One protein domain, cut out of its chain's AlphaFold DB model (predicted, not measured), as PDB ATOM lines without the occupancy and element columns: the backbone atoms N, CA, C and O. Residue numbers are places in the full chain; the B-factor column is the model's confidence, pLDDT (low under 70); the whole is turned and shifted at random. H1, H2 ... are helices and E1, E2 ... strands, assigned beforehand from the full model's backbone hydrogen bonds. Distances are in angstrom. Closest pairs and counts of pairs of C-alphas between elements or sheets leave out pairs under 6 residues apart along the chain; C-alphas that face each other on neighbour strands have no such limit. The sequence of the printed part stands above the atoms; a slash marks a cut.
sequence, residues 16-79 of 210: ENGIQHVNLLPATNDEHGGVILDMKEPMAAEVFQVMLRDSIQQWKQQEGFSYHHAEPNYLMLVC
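Overview. This is residues 16 to 79 of the 210 residues of the protein "Nudix hydrolase 10-like isoform X1" of Tripterygium wilfordii (UniProt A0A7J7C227). Two antiparallel hairpins, E3-E4 and the smaller E1-E2, come together at E4 and E2, while the one helix, H1, stands to one side. Residues 16 to 21 stick out as a free tail. The printed part has 64 residues, with one named helix and four named strands in the order E1, E2, H1, E3, E4 along the chain; the class is mixed, helices and strands, with 16 residues in the helix and 17 in the strands. It is only just compact, close to loose, with a radius of gyration of the C-alphas of 12.7 A and spans of 38 by 27 by 18 A.

Arrangement. E3, residues 66 to 71, and E4, residues 74 to 78, form an antiparallel hairpin at 155 degrees, with N 68 and O 76 3.0 A apart. E1, residues 27 to 29, and E2, residues 35 to 37, form another at 151 degrees, with N 36 and O 28 2.8 A apart. The closest C-alphas of E2 and E4 are those of Ile 36 and Met 76, 7.5 A apart. H1, residues 45 to 60, is apart from E1 and E4; its O i to N i+4 pairs are within hydrogen-bond range.

Along the chain. E3 is 15.9 A long, E4 13.3 A and H1 21.1 A. E1 begins at C-alpha 27 (182.527, 196.494, 219.766); E4 ends at C-alpha 78 (183.492, 186.012, 212.263).

Size, cuts and confidence. The C-alphas farthest apart, Asn 17 and Pro 72, are 40.1 A apart. The printed part has no cut and no long link. The pLDDT is under 70 at residues 16 to 22, 31 to 34, 60 to 64 and 75.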
ATOM      1  N   GLU A  16     163.913 206.413 225.427       36.69
ATOM      2  CA  GLU A  16     164.107 207.863 225.307       36.69
ATOM      3  C   GLU A  16     163.455 208.350 224.007       36.69
ATOM      4  O   GLU A  16     163.687 207.815 222.925       36.69
ATOM      5  N   ASN A  17     162.582 209.357 224.115       35.22
ATOM      6  CA  ASN A  17     161.900 210.006 222.984       35.22
ATOM      7  C   ASN A  17     161.097 209.079 222.043       35.22
ATOM      8  O   ASN A  17     160.902 209.400 220.874       35.22
ATOM      9  N   GLY A  18     160.586 207.947 222.543       40.16
ATOM     10  CA  GLY A  18     159.701 207.059 221.774       40.16
ATOM     11  C   GLY A  18     160.401 206.222 220.698       40.16
ATOM     12  O   GLY A  18     159.722 205.598 219.885       40.16
ATOM     13  N   ILE A  19     161.736 206.180 220.702       38.97
ATOM     14  CA  ILE A  19     162.537 205.301 219.847       38.97
ATOM     15  C   ILE A  19     163.066 204.167 220.726       38.97
ATOM     16  O   ILE A  19     163.648 204.414 221.781       38.97
ATOM     17  N   GLN A  20     162.844 202.917 220.311       48.16
ATOM     18  CA  GLN A  20     163.444 201.759 220.972       48.16
ATOM     19  C   GLN A  20     164.961 201.839 220.777       48.16
ATOM     20  O   GLN A  20     165.455 201.646 219.666       48.16
ATOM     21  N   HIS A  21     165.697 202.175 221.835       50.44
ATOM     22  CA  HIS A  21     167.152 202.208 221.779       50.44
ATOM     23  C   HIS A  21     167.657 200.762 221.727       50.44
ATOM     24  O   HIS A  21     167.442 199.989 222.661       50.44
ATOM     25  N   VAL A  22     168.272 200.370 220.609       57.94
ATOM     26  CA  VAL A  22     168.911 199.057 220.486       57.94
ATOM     27  C   VAL A  22     170.159 199.087 221.364       57.94
ATOM     28  O   VAL A  22     171.112 199.808 221.075       57.94
ATOM     29  N   ASN A  23     170.139 198.344 222.468       72.00
ATOM     30  CA  ASN A  23     171.297 198.217 223.344       72.00
ATOM     31  C   ASN A  23     172.282 197.227 222.716       72.00
ATOM     32  O   ASN A  23     172.197 196.019 222.932       72.00
ATOM     33  N   LEU A  24     173.197 197.755 221.906       80.00
ATOM     34  CA  LEU A  24     174.250 196.975 221.267       80.00
ATOM     35  C   LEU A  24     175.404 196.706 222.227       80.00
ATOM     36  O   LEU A  24     175.729 197.532 223.084       80.00
ATOM     37  N   LEU A  25     176.045 195.554 222.057       83.25
ATOM     38  CA  LEU A  25     177.286 195.253 222.750       83.25
ATOM     39  C   LEU A  25     178.395 196.205 222.277       83.25
ATOM     40  O   LEU A  25     178.467 196.513 221.083       83.25
ATOM     41  N   PRO A  26     179.272 196.661 223.191       83.00
ATOM     42  CA  PRO A  26     180.448 197.428 222.812       83.00
ATOM     43  C   PRO A  26     181.323 196.587 221.883       83.00
ATOM     44  O   PRO A  26     181.634 195.433 222.186       83.00
ATOM     45  N   ALA A  27     181.705 197.168 220.751       79.25
ATOM     46  CA  ALA A  27     182.527 196.494 219.766       79.25
ATOM     47  C   ALA A  27     183.459 197.467 219.042       79.25
ATOM     48  O   ALA A  27     183.152 198.654 218.897       79.25
ATOM     49  N   THR A  28     184.581 196.945 218.563       82.50
ATOM     50  CA  THR A  28     185.541 197.633 217.701       82.50
ATOM     51  C   THR A  28     185.670 196.893 216.375       82.50
ATOM     52  O   THR A  28     185.500 195.679 216.320       82.50
ATOM     53  N   ASN A  29     185.938 197.627 215.294       75.69
ATOM     54  CA  ASN A  29     186.239 197.003 214.010       75.69
ATOM     55  C   ASN A  29     187.746 196.763 213.911       75.69
ATOM     56  O   ASN A  29     188.524 197.662 214.242       75.69
ATOM     57  N   ASP A  30     188.151 195.591 213.437       71.50
ATOM     58  CA  ASP A  30     189.534 195.359 213.029       71.50
ATOM     59  C   ASP A  30     189.829 196.007 211.659       71.50
ATOM     60  O   ASP A  30     188.942 196.532 210.975       71.50
ATOM     61  N   GLU A  31     191.098 195.988 211.242       68.19
ATOM     62  CA  GLU A  31     191.543 196.566 209.961       68.19
ATOM     63  C   GLU A  31     191.006 195.819 208.725       68.19
ATOM     64  O   GLU A  31     191.179 196.269 207.590       68.19
ATOM     65  N   HIS A  32     190.338 194.686 208.930       60.59
ATOM     66  CA  HIS A  32     189.809 193.803 207.898       60.59
ATOM     67  C   HIS A  32     188.272 193.799 207.847       60.59
ATOM     68  O   HIS A  32     187.694 193.046 207.065       60.59
ATOM     69  N   GLY A  33     187.607 194.664 208.623       65.69
ATOM     70  CA  GLY A  33     186.145 194.765 208.667       65.69
ATOM     71  C   GLY A  33     185.466 193.711 209.547       65.69
ATOM     72  O   GLY A  33     184.241 193.598 209.512       65.69
ATOM     73  N   GLY A  34     186.230 192.952 210.336       67.69
ATOM     74  CA  GLY A  34     185.712 192.116 211.414       67.69
ATOM     75  C   GLY A  34     185.258 192.963 212.605       67.69
ATOM     76  O   GLY A  34     185.778 194.051 212.837       67.69
ATOM     77  N   VAL A  35     184.277 192.466 213.366       72.12
ATOM     78  CA  VAL A  35     183.734 193.124 214.568       72.12
ATOM     79  C   VAL A  35     184.173 192.340 215.806       72.12
ATOM     80  O   VAL A  35     183.836 191.165 215.943       72.12
ATOM     81  N   ILE A  36     184.891 192.988 216.724       74.00
ATOM     82  CA  ILE A  36     185.408 192.410 217.971       74.00
ATOM     83  C   ILE A  36     184.596 192.951 219.148       74.00
ATOM     84  O   ILE A  36     184.495 194.160 219.330       74.00
ATOM     85  N   LEU A  37     184.022 192.060 219.961       77.31
ATOM     86  CA  LEU A  37     183.276 192.429 221.169       77.31
ATOM     87  C   LEU A  37     184.220 192.823 222.316       77.31
ATOM     88  O   LEU A  37     185.022 192.010 222.771       77.31
ATOM     89  N   ASP A  38     184.061 194.034 222.846       79.00
ATOM     90  CA  ASP A  38     184.871 194.592 223.935       79.00
ATOM     91  C   ASP A  38     184.171 194.441 225.301       79.00
ATOM     92  O   ASP A  38     183.635 195.392 225.878       79.00
ATOM     93  N   MET A  39     184.180 193.227 225.855       80.88
ATOM     94  CA  MET A  39     183.524 192.910 227.135       80.88
ATOM     95  C   MET A  39     184.386 193.320 228.345       80.88
ATOM     96  O   MET A  39     185.036 192.485 228.970       80.88
ATOM     97  N   LYS A  40     184.414 194.619 228.672       78.69
ATOM     98  CA  LYS A  40     185.240 195.172 229.770       78.69
ATOM     99  C   LYS A  40     184.558 195.174 231.137       78.69
ATOM    100  O   LYS A  40     185.223 194.990 232.151       78.69
ATOM    101  N   GLU A  41     183.244 195.371 231.163       82.81
ATOM    102  CA  GLU A  41     182.468 195.490 232.400       82.81
ATOM    103  C   GLU A  41     181.647 194.215 232.660       82.81
ATOM    104  O   GLU A  41     181.050 193.680 231.718       82.81
ATOM    105  N   PRO A  42     181.569 193.722 233.914       82.00
ATOM    106  CA  PRO A  42     180.714 192.593 234.258       82.00
ATOM    107  C   PRO A  42     179.249 192.869 233.905       82.00
ATOM    108  O   PRO A  42     178.692 193.907 234.262       82.00
ATOM    109  N   MET A  43     178.606 191.910 233.246       85.81
ATOM    110  CA  MET A  43     177.216 192.011 232.809       85.81
ATOM    111  C   MET A  43     176.433 190.784 233.276       85.81
ATOM    112  O   MET A  43     176.932 189.661 233.210       85.81
ATOM    113  N   ALA A  44     175.201 190.990 233.747       86.06
ATOM    114  CA  ALA A  44     174.297 189.886 234.059       86.06
ATOM    115  C   ALA A  44     173.996 189.068 232.789       86.06
ATOM    116  O   ALA A  44     173.822 189.639 231.709       86.06
ATOM    117  N   ALA A  45     173.924 187.741 232.911       78.62
ATOM    118  CA  ALA A  45     173.795 186.839 231.765       78.62
ATOM    119  C   ALA A  45     172.528 187.115 230.937       78.62
ATOM    120  O   ALA A  45     172.552 187.022 229.711       78.62
ATOM    121  N   GLU A  46     171.439 187.508 231.592       81.19
ATOM    122  CA  GLU A  46     170.159 187.836 230.965       81.19
ATOM    123  C   GLU A  46     170.267 189.115 230.126       81.19
ATOM    124  O   GLU A  46     169.751 189.175 229.010       81.19
ATOM    125  N   VAL A  47     170.992 190.118 230.633       83.31
ATOM    126  CA  VAL A  47     171.262 191.377 229.923       83.31
ATOM    127  C   VAL A  47     172.178 191.115 228.731       83.31
ATOM    128  O   VAL A  47     171.880 191.553 227.621       83.31
ATOM    129  N   PHE A  48     173.233 190.319 228.930       81.12
ATOM    130  CA  PHE A  48     174.140 189.913 227.860       81.12
ATOM    131  C   PHE A  48     173.405 189.158 226.757       81.12
ATOM    132  O   PHE A  48     173.600 189.450 225.584       81.12
ATOM    133  N   GLN A  49     172.514 188.232 227.108       75.62
ATOM    134  CA  GLN A  49     171.760 187.465 226.124       75.62
ATOM    135  C   GLN A  49     170.843 188.354 225.272       75.62
ATOM    136  O   GLN A  49     170.703 188.104 224.072       75.62
ATOM    137  N   VAL A  50     170.213 189.371 225.869       82.81
ATOM    138  CA  VAL A  50     169.370 190.332 225.141       82.81
ATOM    139  C   VAL A  50     170.231 191.208 224.229       82.81
ATOM    140  O   VAL A  50     169.989 191.232 223.026       82.81
ATOM    141  N   MET A  51     171.287 191.830 224.759       85.62
ATOM    142  CA  MET A  51     172.173 192.700 223.974       85.62
ATOM    143  C   MET A  51     172.904 191.939 222.865       85.62
ATOM    144  O   MET A  51     173.024 192.438 221.748       85.62
ATOM    145  N   LEU A  52     173.352 190.707 223.128       78.62
ATOM    146  CA  LEU A  52     173.966 189.836 222.129       78.62
ATOM    147  C   LEU A  52     172.966 189.470 221.035       78.62
ATOM    148  O   LEU A  52     173.323 189.504 219.865       78.62
ATOM    149  N   ARG A  53     171.721 189.130 221.390       76.00
ATOM    150  CA  ARG A  53     170.677 188.822 220.404       76.00
ATOM    151  C   ARG A  53     170.395 190.025 219.513       76.00
ATOM    152  O   ARG A  53     170.355 189.848 218.302       76.00
ATOM    153  N   ASP A  54     170.236 191.206 220.097       83.00
ATOM    154  CA  ASP A  54     169.933 192.434 219.363       83.00
ATOM    155  C   ASP A  54     171.118 192.856 218.479       83.00
ATOM    156  O   ASP A  54     170.929 193.175 217.304       83.00
ATOM    157  N   SER A  55     172.349 192.736 218.994       79.75
ATOM    158  CA  SER A  55     173.580 192.991 218.230       79.75
ATOM    159  C   SER A  55     173.747 192.001 217.084       79.75
ATOM    160  O   SER A  55     173.907 192.414 215.941       79.75
ATOM    161  N   ILE A  56     173.603 190.697 217.352       72.44
ATOM    162  CA  ILE A  56     173.615 189.652 216.322       72.44
ATOM    163  C   ILE A  56     172.467 189.851 215.340       72.44
ATOM    164  O   ILE A  56     172.639 189.494 214.190       72.44
ATOM    165  N   GLN A  57     171.303 190.368 215.730       71.81
ATOM    166  CA  GLN A  57     170.186 190.579 214.809       71.81
ATOM    167  C   GLN A  57     170.443 191.763 213.876       71.81
ATOM    168  O   GLN A  57     170.208 191.627 212.677       71.81
ATOM    169  N   GLN A  58     170.956 192.879 214.397       74.88
ATOM    170  CA  GLN A  58     171.396 194.008 213.577       74.88
ATOM    171  C   GLN A  58     172.506 193.569 212.625       74.88
ATOM    172  O   GLN A  58     172.412 193.789 211.420       74.88
ATOM    173  N   TRP A  59     173.505 192.873 213.160       70.94
ATOM    174  CA  TRP A  59     174.595 192.332 212.377       70.94
ATOM    175  C   TRP A  59     174.120 191.275 211.396       70.94
ATOM    176  O   TRP A  59     174.461 191.397 210.252       70.94
ATOM    177  N   LYS A  60     173.258 190.312 211.735       63.16
ATOM    178  CA  LYS A  60     172.741 189.284 210.802       63.16
ATOM    179  C   LYS A  60     171.845 189.837 209.711       63.16
ATOM    180  O   LYS A  60     171.814 189.266 208.627       63.16
ATOM    181  N   GLN A  61     171.071 190.883 209.997       66.06
ATOM    182  CA  GLN A  61     170.344 191.596 208.947       66.06
ATOM    183  C   GLN A  61     171.309 192.248 207.946       66.06
ATOM    184  O   GLN A  61     170.880 192.605 206.853       66.06
ATOM    185  N   GLN A  62     172.592 192.352 208.306       56.84
ATOM    186  CA  GLN A  62     173.665 192.910 207.498       56.84
ATOM    187  C   GLN A  62     174.725 191.851 207.054       56.84
ATOM    188  O   GLN A  62     175.243 191.985 205.960       56.84
ATOM    189  N   GLU A  63     175.009 190.775 207.811       55.84
ATOM    190  CA  GLU A  63     176.335 190.112 207.881       55.84
ATOM    191  C   GLU A  63     176.283 188.718 208.595       55.84
ATOM    192  O   GLU A  63     176.394 188.620 209.808       55.84
ATOM    193  N   GLY A  64     176.108 187.564 207.937       67.94
ATOM    194  CA  GLY A  64     175.998 186.237 208.604       67.94
ATOM    195  C   GLY A  64     177.218 185.705 209.412       67.94
ATOM    196  O   GLY A  64     178.065 185.008 208.855       67.94
ATOM    197  N   PHE A  65     177.273 185.928 210.735       72.31
ATOM    198  CA  PHE A  65     178.356 185.463 211.641       72.31
ATOM    199  C   PHE A  65     178.401 183.939 211.915       72.31
ATOM    200  O   PHE A  65     177.363 183.289 212.063       72.31
ATOM    201  N   SER A  66     179.615 183.397 212.080       73.88
ATOM    202  CA  SER A  66     179.964 182.009 212.444       73.88
ATOM    203  C   SER A  66     181.013 181.960 213.568       73.88
ATOM    204  O   SER A  66     181.776 182.904 213.742       73.88
ATOM    205  N   TYR A  67     181.082 180.866 214.335       78.38
ATOM    206  CA  TYR A  67     182.126 180.682 215.357       78.38
ATOM    207  C   TYR A  67     183.508 180.502 214.724       78.38
ATOM    208  O   TYR A  67     183.636 179.763 213.749       78.38
ATOM    209  N   HIS A  68     184.533 181.118 215.320       83.88
ATOM    210  CA  HIS A  68     185.928 180.898 214.933       83.88
ATOM    211  C   HIS A  68     186.707 180.191 216.049       83.88
ATOM    212  O   HIS A  68     187.020 179.012 215.930       83.88
ATOM    213  N   HIS A  69     186.980 180.862 217.166       84.00
ATOM    214  CA  HIS A  69     187.717 180.285 218.296       84.00
ATOM    215  C   HIS A  69     187.243 180.885 219.622       84.00
ATOM    216  O   HIS A  69     186.396 181.779 219.631       84.00
ATOM    217  N   ALA A  70     187.751 180.369 220.733       81.38
ATOM    218  CA  ALA A  70     187.480 180.888 222.062       81.38
ATOM    219  C   ALA A  70     188.751 180.805 222.902       81.38
ATOM    220  O   ALA A  70     189.450 179.798 222.848       81.38
ATOM    221  N   GLU A  71     188.969 181.834 223.705       80.94
ATOM    222  CA  GLU A  71     189.979 181.885 224.756       80.94
ATOM    223  C   GLU A  71     189.300 181.748 226.123       80.94
ATOM    224  O   GLU A  71     188.076 181.901 226.224       80.94
ATOM    225  N   PRO A  72     190.050 181.518 227.217       77.12
ATOM    226  CA  PRO A  72     189.459 181.412 228.550       77.12
ATOM    227  C   PRO A  72     188.557 182.592 228.947       77.12
ATOM    228  O   PRO A  72     187.662 182.426 229.774       77.12
ATOM    229  N   ASN A  73     188.787 183.780 228.378       73.94
ATOM    230  CA  ASN A  73     188.080 185.015 228.711       73.94
ATOM    231  C   ASN A  73     187.247 185.623 227.567       73.94
ATOM    232  O   ASN A  73     186.575 186.624 227.816       73.94
ATOM    233  N   TYR A  74     187.241 185.064 226.350       72.19
ATOM    234  CA  TYR A  74     186.389 185.569 225.267       72.19
ATOM    235  C   TYR A  74     186.025 184.504 224.225       72.19
ATOM    236  O   TYR A  74     186.649 183.455 224.111       72.19
ATOM    237  N   LEU A  75     184.998 184.800 223.427       69.25
ATOM    238  CA  LEU A  75     184.558 183.998 222.288       69.25
ATOM    239  C   LEU A  75     184.637 184.845 221.013       69.25
ATOM    240  O   LEU A  75     184.096 185.949 220.985       69.25
ATOM    241  N   MET A  76     185.253 184.313 219.957       79.75
ATOM    242  CA  MET A  76     185.381 184.973 218.657       79.75
ATOM    243  C   MET A  76     184.344 184.463 217.650       79.75
ATOM    244  O   MET A  76     184.237 183.260 217.377       79.75
ATOM    245  N   LEU A  77     183.627 185.404 217.039       73.69
ATOM    246  CA  LEU A  77     182.676 185.196 215.947       73.69
ATOM    247  C   LEU A  77     183.175 185.964 214.717       73.69
ATOM    248  O   LEU A  77     183.653 187.084 214.853       73.69
ATOM    249  N   VAL A  78     183.039 185.395 213.521       76.69
ATOM    250  CA  VAL A  78     183.492 186.012 212.263       76.69
ATOM    251  C   VAL A  78     182.402 185.983 211.198       76.69
ATOM    252  O   VAL A  78     181.630 185.026 211.123       76.69
ATOM    253  N   CYS A  79     182.355 187.003 210.345       73.44
ATOM    254  CA  CYS A  79     181.502 187.042 209.160       73.44
ATOM    255  C   CYS A  79     182.321 187.453 207.931       73.44
ATOM    256  O   CYS A  79     183.131 188.373 208.010       73.44
TER     257      CYS A  79